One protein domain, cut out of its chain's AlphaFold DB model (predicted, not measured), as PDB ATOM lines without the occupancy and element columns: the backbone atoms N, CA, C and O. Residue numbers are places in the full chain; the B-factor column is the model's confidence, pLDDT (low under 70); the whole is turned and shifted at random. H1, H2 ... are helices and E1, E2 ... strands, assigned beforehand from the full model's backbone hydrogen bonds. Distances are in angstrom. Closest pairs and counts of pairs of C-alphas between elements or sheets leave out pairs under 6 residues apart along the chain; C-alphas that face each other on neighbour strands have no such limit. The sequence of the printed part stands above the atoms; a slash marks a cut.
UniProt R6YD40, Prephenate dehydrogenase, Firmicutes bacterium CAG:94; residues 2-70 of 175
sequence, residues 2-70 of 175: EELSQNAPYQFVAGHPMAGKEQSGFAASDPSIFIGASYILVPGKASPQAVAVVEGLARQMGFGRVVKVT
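AT A GLANCE: This is residues 2 to 70 of the 175 residues of the protein "Prephenate dehydrogenase" of Firmicutes bacterium CAG:94 (UniProt R6YD40). A small sheet of three strands has one long helix, H3, packed along one of its faces, and no named helix covers the other face. From one end of this two-layer body the first residues, with the short helix H1, reach away; at the other end a long loop sticks out with residues 22 to 28, before the short helix H2 leads back to the sheet. The printed part has 69 residues with three named helices and three named strands, in the order H1, E1, H2, E2, H3, E3. The sheet is mixed, in the order E1, E2, E3, and the class is mixed, helices and strands. The whole is only just loose, close to compact, with a radius of gyration of the C-alphas of 13.6 A, and elongated, spanning 38 by 24 by 19 A.

HOW THE PARTS SIT: H1, residues 2 to 5, is not on the sheet. E1, residues 14 to 18, is an edge strand, antiparallel to the inner strand E2, residues 38 to 42, at 161 degrees between their directions; N 16 and O 40 are within hydrogen-bond range at 2.8 A. H2, residues 31 to 34, is only just not on the sheet, with 4 pairs of C-alphas within 10 A; its closest C-alpha pair with E1 is Pro 17 and Phe 34, 7.5 A apart. E3, residues 65 to 68, is the other edge strand, parallel to E2 at 18 degrees; N 41 and O 67 are 2.7 A apart, within hydrogen-bond range. H3, residues 48 to 60, is on the sheet at a height of 9.8 A, over E2, and runs along the strands, at 17 degrees to E2 on the local plane. Its closest C-alpha pair with E2 is Tyr 39 and Ala 58, and with E3 Glu 55 and Val 66, each 6.8 A apart. E2, H3 and E3 form a strand-helix-strand unit, two parallel neighbour strands with a helix between, with a right-handed crossover. In H3 every O i to N i+4 pair is within hydrogen-bond range; H1 and H2 are too short for such a pair.

IN THESE COORDINATES: H1 begins at C-alpha 2, (-47.340, 29.049, 52.022), and measures 5.4 A from first to last C-alpha. E1 and E2 each measure 13.1 A, H2 6.4 A and E3 10.0 A. H3 measures 18.2 A and begins at C-alpha 48, (-34.652, 22.454, 42.944). E3 ends at C-alpha 68, (-41.289, 29.366, 36.481).

THE WHOLE: The two C-alphas farthest apart, those of Asn 7 and Ala 27, are 38.3 A apart. The printed part has no cut. The link from E1 to H2, residues 19 to 30, is long. Mean pLDDT of the printed part is 90.2, and residues 2 to 8 are under 70.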
ATOM      1  N   GLU A   2     -48.536  29.077  51.154       56.38
ATOM      2  CA  GLU A   2     -47.340  29.049  52.022       56.38
ATOM      3  C   GLU A   2     -47.558  28.409  53.403       56.38
ATOM      4  O   GLU A   2     -46.617  27.866  53.972       56.38
ATOM      5  N   GLU A   3     -48.784  28.415  53.930       60.31
ATOM      6  CA  GLU A   3     -49.112  27.755  55.203       60.31
ATOM      7  C   GLU A   3     -49.004  26.225  55.123       60.31
ATOM      8  O   GLU A   3     -48.550  25.594  56.071       60.31
ATOM      9  N   LEU A   4     -49.325  25.622  53.968       56.50
ATOM     10  CA  LEU A   4     -49.239  24.168  53.764       56.50
ATOM     11  C   LEU A   4     -47.790  23.662  53.720       56.50
ATOM     12  O   LEU A   4     -47.549  22.473  53.903       56.50
ATOM     13  N   SER A   5     -46.813  24.540  53.473       59.41
ATOM     14  CA  SER A   5     -45.398  24.159  53.396       59.41
ATOM     15  C   SER A   5     -44.643  24.343  54.713       59.41
ATOM     16  O   SER A   5     -43.451  24.043  54.770       59.41
ATOM     17  N   GLN A   6     -45.272  24.890  55.757       58.34
ATOM     18  CA  GLN A   6     -44.601  25.110  57.039       58.34
ATOM     19  C   GLN A   6     -44.687  23.838  57.894       58.34
ATOM     20  O   GLN A   6     -45.766  23.412  58.286       58.34
ATOM     21  N   ASN A   7     -43.528  23.233  58.181       62.44
ATOM     22  CA  ASN A   7     -43.345  22.052  59.048       62.44
ATOM     23  C   ASN A   7     -43.913  20.715  58.531       62.44
ATOM     24  O   ASN A   7     -44.060  19.763  59.297       62.44
ATOM     25  N   ALA A   8     -44.190  20.613  57.233       65.81
ATOM     26  CA  ALA A   8     -44.644  19.381  56.607       65.81
ATOM     27  C   ALA A   8     -43.472  18.467  56.177       65.81
ATOM     28  O   ALA A   8     -42.467  18.969  55.672       65.81
ATOM     29  N   PRO A   9     -43.595  17.125  56.268       82.50
ATOM     30  CA  PRO A   9     -42.598  16.180  55.741       82.50
ATOM     31  C   PRO A   9     -42.594  16.090  54.200       82.50
ATOM     32  O   PRO A   9     -41.908  15.244  53.631       82.50
ATOM     33  N   TYR A  10     -43.381  16.924  53.517       82.75
ATOM     34  CA  TYR A  10     -43.536  16.952  52.066       82.75
ATOM     35  C   TYR A  10     -43.093  18.298  51.489       82.75
ATOM     36  O   TYR A  10     -43.166  19.335  52.144       82.75
ATOM     37  N   GLN A  11     -42.661  18.285  50.226       87.75
ATOM     38  CA  GLN A  11     -42.420  19.506  49.460       87.75
ATOM     39  C   GLN A  11     -43.601  19.776  48.537       87.75
ATOM     40  O   GLN A  11     -44.050  18.888  47.816       87.75
ATOM     41  N   PHE A  12     -44.092  21.010  48.559       89.38
ATOM     42  CA  PHE A  12     -45.197  21.448  47.722       89.38
ATOM     43  C   PHE A  12     -44.675  22.286  46.554       89.38
ATOM     44  O   PHE A  12     -43.966  23.267  46.768       89.38
ATOM     45  N   VAL A  13     -45.049  21.910  45.331       93.25
ATOM     46  CA  VAL A  13     -44.739  22.646  44.099       93.25
ATOM     47  C   VAL A  13     -46.062  22.937  43.402       93.25
ATOM     48  O   VAL A  13     -46.733  22.013  42.942       93.25
ATOM     49  N   ALA A  14     -46.451  24.208  43.333       94.69
ATOM     50  CA  ALA A  14     -47.674  24.597  42.643       94.69
ATOM     51  C   ALA A  14     -47.468  24.582  41.125       94.69
ATOM     52  O   ALA A  14     -46.426  25.005  40.615       94.69
ATOM     53  N   GLY A  15     -48.489  24.114  40.413       96.06
ATOM     54  CA  GLY A  15     -48.521  24.064  38.962       96.06
ATOM     55  C   GLY A  15     -49.873  24.504  38.419       96.06
ATOM     56  O   GLY A  15     -50.904  24.171  38.995       96.06
ATOM     57  N   HIS A  16     -49.858  25.227  37.306       97.25
ATOM     58  CA  HIS A  16     -51.042  25.635  36.563       97.25
ATOM     59  C   HIS A  16     -50.847  25.255  35.088       97.25
ATOM     60  O   HIS A  16     -50.103  25.927  34.364       97.25
ATOM     61  N   PRO A  17     -51.474  24.162  34.621       96.62
ATOM     62  CA  PRO A  17     -51.503  23.847  33.202       96.62
ATOM     63  C   PRO A  17     -52.371  24.881  32.474       96.62
ATOM     64  O   PRO A  17     -53.568  24.969  32.731       96.62
ATOM     65  N   MET A  18     -51.795  25.638  31.538       96.19
ATOM     66  CA  MET A  18     -52.532  26.581  30.681       96.19
ATOM     67  C   MET A  18     -53.238  25.825  29.551       96.19
ATOM     68  O   MET A  18     -52.973  26.033  28.368       96.19
ATOM     69  N   ALA A  19     -54.094  24.886  29.941       92.31
ATOM     70  CA  ALA A  19     -54.832  23.980  29.084       92.31
ATOM     71  C   ALA A  19     -56.231  23.780  29.673       92.31
ATOM     72  O   ALA A  19     -56.377  23.526  30.867       92.31
ATOM     73  N   GLY A  20     -57.265  23.874  28.840       85.75
ATOM     74  CA  GLY A  20     -58.642  23.733  29.295       85.75
ATOM     75  C   GLY A  20     -59.628  23.576  28.147       85.75
ATOM     76  O   GLY A  20     -59.337  23.914  26.999       85.75
ATOM     77  N   LYS A  21     -60.806  23.050  28.479       82.19
ATOM     78  CA  LYS A  21     -61.977  22.958  27.603       82.19
ATOM     79  C   LYS A  21     -63.200  23.461  28.362       82.19
ATOM     80  O   LYS A  21     -63.226  23.441  29.587       82.19
ATOM     81  N   GLU A  22     -64.224  23.869  27.625       76.12
ATOM     82  CA  GLU A  22     -65.496  24.340  28.196       76.12
ATOM     83  C   GLU A  22     -66.318  23.198  28.826       76.12
ATOM     84  O   GLU A  22     -67.213  23.428  29.636       76.12
ATOM     85  N   GLN A  23     -66.008  21.949  28.472       79.50
ATOM     86  CA  GLN A  23     -66.704  20.756  28.949       79.50
ATOM     87  C   GLN A  23     -66.079  20.230  30.243       79.50
ATOM     88  O   GLN A  23     -64.860  20.203  30.397       79.50
ATOM     89  N   SER A  24     -66.929  19.774  31.161       81.69
ATOM     90  CA  SER A  24     -66.534  19.251  32.473       81.69
ATOM     91  C   SER A  24     -66.833  17.754  32.606       81.69
ATOM     92  O   SER A  24     -67.707  17.219  31.928       81.69
ATOM     93  N   GLY A  25     -66.144  17.091  33.540       85.06
ATOM     94  CA  GLY A  25     -66.344  15.677  33.871       85.06
ATOM     95  C   GLY A  25     -65.371  14.729  33.165       85.06
ATOM     96  O   GLY A  25     -64.802  15.048  32.125       85.06
ATOM     97  N   PHE A  26     -65.181  13.536  33.739       90.06
ATOM     98  CA  PHE A  26     -64.197  12.557  33.256       90.06
ATOM     99  C   PHE A  26     -64.441  12.123  31.803       90.06
ATOM    100  O   PHE A  26     -63.495  11.952  31.048       90.06
ATOM    101  N   ALA A  27     -65.701  12.022  31.373       93.50
ATOM    102  CA  ALA A  27     -66.041  11.666  29.993       93.50
ATOM    103  C   ALA A  27     -65.535  12.683  28.947       93.50
ATOM    104  O   ALA A  27     -65.367  12.322  27.787       93.50
ATOM    105  N   ALA A  28     -65.273  13.931  29.351       90.38
ATOM    106  CA  ALA A  28     -64.702  14.971  28.499       90.38
ATOM    107  C   ALA A  28     -63.161  15.027  28.567       90.38
ATOM    108  O   ALA A  28     -62.554  15.923  27.972       90.38
ATOM    109  N   SER A  29     -62.515  14.104  29.298       91.94
ATOM    110  CA  SER A  29     -61.057  14.066  29.413       91.94
ATOM    111  C   SER A  29     -60.421  13.795  28.057       91.94
ATOM    112  O   SER A  29     -60.842  12.896  27.331       91.94
ATOM    113  N   ASP A  30     -59.381  14.551  27.737       92.38
ATOM    114  CA  ASP A  30     -58.647  14.401  26.494       92.38
ATOM    115  C   ASP A  30     -57.165  14.658  26.780       92.38
ATOM    116  O   ASP A  30     -56.816  15.766  27.188       92.38
ATOM    117  N   PRO A  31     -56.281  13.661  26.604       91.25
ATOM    118  CA  PRO A  31     -54.859  13.827  26.887       91.25
ATOM    119  C   PRO A  31     -54.179  14.826  25.942       91.25
ATOM    120  O   PRO A  31     -53.136  15.378  26.287       91.25
ATOM    121  N   SER A  32     -54.760  15.095  24.767       94.31
ATOM    122  CA  SER A  32     -54.173  16.010  23.786       94.31
ATOM    123  C   SER A  32     -54.210  17.476  24.217       94.31
ATOM    124  O   SER A  32     -53.447  18.276  23.680       94.31
ATOM    125  N   ILE A  33     -55.018  17.839  25.224       94.38
ATOM    126  CA  ILE A  33     -55.156  19.236  25.678       94.38
ATOM    127  C   ILE A  33     -53.857  19.819  26.234       94.38
ATOM    128  O   ILE A  33     -53.703  21.034  26.288       94.38
ATOM    129  N   PHE A  34     -52.934  18.960  26.660       95.69
ATOM    130  CA  PHE A  34     -51.645  19.368  27.205       95.69
ATOM    131  C   PHE A  34     -50.592  19.604  26.117       95.69
ATOM    132  O   PHE A  34     -49.615  20.313  26.354       95.69
ATOM    133  N   ILE A  35     -50.779  19.031  24.923       96.56
ATOM    134  CA  ILE A  35     -49.771  19.037  23.862       96.56
ATOM    135  C   ILE A  35     -49.533  20.468  23.378       96.56
ATOM    136  O   ILE A  35     -50.446  21.148  22.918       96.56
ATOM    137  N   GLY A  36     -48.287  20.935  23.484       95.38
ATOM    138  CA  GLY A  36     -47.882  22.276  23.052       95.38
ATOM    139  C   GLY A  36     -48.345  23.417  23.968       95.38
ATOM    140  O   GLY A  36     -47.880  24.544  23.805       95.38
ATOM    141  N   ALA A  37     -49.190  23.140  24.965       97.06
ATOM    142  CA  ALA A  37     -49.619  24.125  25.949       97.06
ATOM    143  C   ALA A  37     -48.456  24.555  26.863       97.06
ATOM    144  O   ALA A  37     -47.415  23.893  26.951       97.06
ATOM    145  N   SER A  38     -48.642  25.667  27.575       97.31
ATOM    146  CA  SER A  38     -47.707  26.100  28.621       97.31
ATOM    147  C   SER A  38     -48.087  25.500  29.974       97.31
ATOM    148  O   SER A  38     -49.264  25.411  30.310       97.31
ATOM    149  N   TYR A  39     -47.094  25.136  30.780       98.19
ATOM    150  CA  TYR A  39     -47.274  24.761  32.180       98.19
ATOM    151  C   TYR A  39     -46.583  25.793  33.068       98.19
ATOM    152  O   TYR A  39     -45.363  25.955  33.000       98.19
ATOM    153  N   ILE A  40     -47.340  26.506  33.895       98.19
ATOM    154  CA  ILE A  40     -46.770  27.465  34.842       98.19
ATOM    155  C   ILE A  40     -46.425  26.729  36.132       98.19
ATOM    156  O   ILE A  40     -47.245  25.996  36.673       98.19
ATOM    157  N   LEU A  41     -45.212  26.921  36.633       97.62
ATOM    158  CA  LEU A  41     -44.758  26.457  37.934       97.62
ATOM    159  C   LEU A  41     -44.566  27.651  38.855       97.62
ATOM    160  O   LEU A  41     -43.937  28.642  38.476       97.62
ATOM    161  N   VAL A  42     -45.031  27.498  40.090       96.81
ATOM    162  CA  VAL A  42     -44.765  28.419  41.195       96.81
ATOM    163  C   VAL A  42     -43.976  27.642  42.254       96.81
ATOM    164  O   VAL A  42     -44.571  26.967  43.098       96.81
ATOM    165  N   PRO A  43     -42.628  27.670  42.192       93.50
ATOM    166  CA  PRO A  43     -41.776  26.838  43.046       93.50
ATOM    167  C   PRO A  43     -41.909  27.124  44.545       93.50
ATOM    168  O   PRO A  43     -41.720  26.223  45.361       93.50
ATOM    169  N   GLY A  44     -42.199  28.375  44.917       90.75
ATOM    170  CA  GLY A  44     -42.209  28.806  46.314       90.75
ATOM    171  C   GLY A  44     -40.896  28.449  47.021       90.75
ATOM    172  O   GLY A  44     -39.820  28.847  46.584       90.75
ATOM    173  N   LYS A  45     -40.997  27.670  48.105       90.25
ATOM    174  CA  LYS A  45     -39.854  27.204  48.914       90.25
ATOM    175  C   LYS A  45     -39.385  25.784  48.566       90.25
ATOM    176  O   LYS A  45     -38.561  25.226  49.289       90.25
ATOM    177  N   ALA A  46     -39.927  25.165  47.518       91.75
ATOM    178  CA  ALA A  46     -39.558  23.805  47.145       91.75
ATOM    179  C   ALA A  46     -38.087  23.705  46.722       91.75
ATOM    180  O   ALA A  46     -37.517  24.641  46.157       91.75
ATOM    181  N   SER A  47     -37.475  22.541  46.959       93.75
ATOM    182  CA  SER A  47     -36.104  22.306  46.508       93.75
ATOM    183  C   SER A  47     -36.025  22.261  44.976       93.75
ATOM    184  O   SER A  47     -36.986  21.840  44.320       93.75
ATOM    185  N   PRO A  48     -34.868  22.604  44.381       95.56
ATOM    186  CA  PRO A  48     -34.652  22.454  42.944       95.56
ATOM    187  C   PRO A  48     -34.960  21.042  42.425       95.56
ATOM    188  O   PRO A  48     -35.463  20.893  41.314       95.56
ATOM    189  N   GLN A  49     -34.708  20.010  43.237       96.62
ATOM    190  CA  GLN A  49     -34.990  18.617  42.903       96.62
ATOM    191  C   GLN A  49     -36.495  18.359  42.768       96.62
ATOM    192  O   GLN A  49     -36.922  17.781  41.772       96.62
ATOM    193  N   ALA A  50     -37.315  18.826  43.715       95.25
ATOM    194  CA  ALA A  50     -38.770  18.668  43.625       95.25
ATOM    195  C   ALA A  50     -39.357  19.439  42.434       95.25
ATOM    196  O   ALA A  50     -40.214  18.920  41.719       95.25
ATOM    197  N   VAL A  51     -38.854  20.648  42.166       96.56
ATOM    198  CA  VAL A  51     -39.254  21.430  40.987       96.56
ATOM    199  C   VAL A  51     -38.911  20.683  39.696       96.56
ATOM    200  O   VAL A  51     -39.739  20.630  38.788       96.56
ATOM    201  N   ALA A  52     -37.725  20.069  39.619       97.50
ATOM    202  CA  ALA A  52     -37.301  19.287  38.459       97.50
ATOM    203  C   ALA A  52     -38.182  18.046  38.227       97.50
ATOM    204  O   ALA A  52     -38.445  17.704  37.075       97.50
ATOM    205  N   VAL A  53     -38.682  17.403  39.290       97.38
ATOM    206  CA  VAL A  53     -39.633  16.282  39.171       97.38
ATOM    207  C   VAL A  53     -40.931  16.737  38.498       97.38
ATOM    208  O   VAL A  53     -41.361  16.119  37.525       97.38
ATOM    209  N   VAL A  54     -41.536  17.834  38.965       97.44
ATOM    210  CA  VAL A  54     -42.800  18.335  38.388       97.44
ATOM    211  C   VAL A  54     -42.595  18.870  36.971       97.44
ATOM    212  O   VAL A  54     -43.413  18.616  36.089       97.44
ATOM    213  N   GLU A  55     -41.480  19.555  36.715       97.88
ATOM    214  CA  GLU A  55     -41.113  19.990  35.365       97.88
ATOM    215  C   GLU A  55     -40.933  18.798  34.409       97.88
ATOM    216  O   GLU A  55     -41.401  18.844  33.271       97.88
ATOM    217  N   GLY A  56     -40.290  17.722  34.869       97.94
ATOM    218  CA  GLY A  56     -40.137  16.485  34.106       97.94
ATOM    219  C   GLY A  56     -41.481  15.843  33.769       97.94
ATOM    220  O   GLY A  56     -41.703  15.464  32.619       97.94
ATOM    221  N   LEU A  57     -42.402  15.793  34.736       97.19
ATOM    222  CA  LEU A  57     -43.759  15.289  34.524       97.19
ATOM    223  C   LEU A  57     -44.517  16.120  33.478       97.19
ATOM    224  O   LEU A  57     -45.087  15.552  32.549       97.19
ATOM    225  N   ALA A  58     -44.470  17.452  33.569       97.50
ATOM    226  CA  ALA A  58     -45.106  18.324  32.580       97.50
ATOM    227  C   ALA A  58     -44.557  18.065  31.162       97.50
ATOM    228  O   ALA A  58     -45.316  17.929  30.202       97.50
ATOM    229  N   ARG A  59     -43.239  17.898  31.014       96.56
ATOM    230  CA  ARG A  59     -42.640  17.557  29.711       96.56
ATOM    231  C   ARG A  59     -43.126  16.202  29.186       96.56
ATOM    232  O   ARG A  59     -43.434  16.093  28.004       96.56
ATOM    233  N   GLN A  60     -43.241  15.191  30.050       97.12
ATOM    234  CA  GLN A  60     -43.760  13.868  29.671       97.12
ATOM    235  C   GLN A  60     -45.232  13.904  29.238       97.12
ATOM    236  O   GLN A  60     -45.628  13.131  28.372       97.12
ATOM    237  N   MET A  61     -46.029  14.823  29.790       96.31
ATOM    238  CA  MET A  61     -47.420  15.050  29.379       96.31
ATOM    239  C   MET A  61     -47.556  15.790  28.034       96.31
ATOM    240  O   MET A  61     -48.666  15.905  27.521       96.31
ATOM    241  N   GLY A  62     -46.458  16.287  27.453       96.75
ATOM    242  CA  GLY A  62     -46.453  16.949  26.145       96.75
ATOM    243  C   GLY A  62     -46.550  18.479  26.179       96.75
ATOM    244  O   GLY A  62     -46.670  19.091  25.116       96.75
ATOM    245  N   PHE A  63     -46.463  19.113  27.356       97.94
ATOM    246  CA  PHE A  63     -46.413  20.577  27.442       97.94
ATOM    247  C   PHE A  63     -45.204  21.116  26.667       97.94
ATOM    248  O   PHE A  63     -44.070  20.675  26.861       97.94
ATOM    249  N   GLY A  64     -45.444  22.096  25.793       96.69
ATOM    250  CA  GLY A  64     -44.413  22.660  24.916       96.69
ATOM    251  C   GLY A  64     -43.445  23.589  25.646       96.69
ATOM    252  O   GLY A  64     -42.317  23.798  25.203       96.69
ATOM    253  N   ARG A  65     -43.877  24.148  26.782       96.62
ATOM    254  CA  ARG A  65     -43.086  25.086  27.580       96.62
ATOM    255  C   ARG A  65     -43.446  24.982  29.055       96.62
ATOM    256  O   ARG A  65     -44.619  24.908  29.408       96.62
ATOM    257  N   VAL A  66     -42.432  25.069  29.913       97.56
ATOM    258  CA  VAL A  66     -42.597  25.230  31.361       97.56
ATOM    259  C   VAL A  66     -42.086  26.610  31.762       97.56
ATOM    260  O   VAL A  66     -40.977  26.992  31.390       97.56
ATOM    261  N   VAL A  67     -42.896  27.377  32.490       97.62
ATOM    262  CA  VAL A  67     -42.567  28.743  32.929       97.62
ATOM    263  C   VAL A  67     -42.523  28.768  34.441       97.62
ATOM    264  O   VAL A  67     -43.491  28.375  35.073       97.62
ATOM    265  N   LYS A  68     -41.421  29.230  35.027       97.56
ATOM    266  CA  LYS A  68     -41.289  29.366  36.481       97.56
ATOM    267  C   LYS A  68     -41.481  30.826  36.850       97.56
ATOM    268  O   LYS A  68     -40.779  31.673  36.309       97.56
ATOM    269  N   VAL A  69     -42.418  31.096  37.747       97.50
ATOM    270  CA  VAL A  69     -42.755  32.448  38.210       97.50
ATOM    271  C   VAL A  69     -43.000  32.438  39.715       97.50
ATOM    272  O   VAL A  69     -43.190  31.384  40.329       97.50
ATOM    273  N   THR A  70     -43.002  33.614  40.327       96.50
ATOM    274  CA  THR A  70     -43.534  33.792  41.683       96.50
ATOM    275  C   THR A  70     -45.066  33.700  41.688       96.50
ATOM    276  O   THR A  70     -45.712  33.843  40.650       96.50
TER     277      THR A  70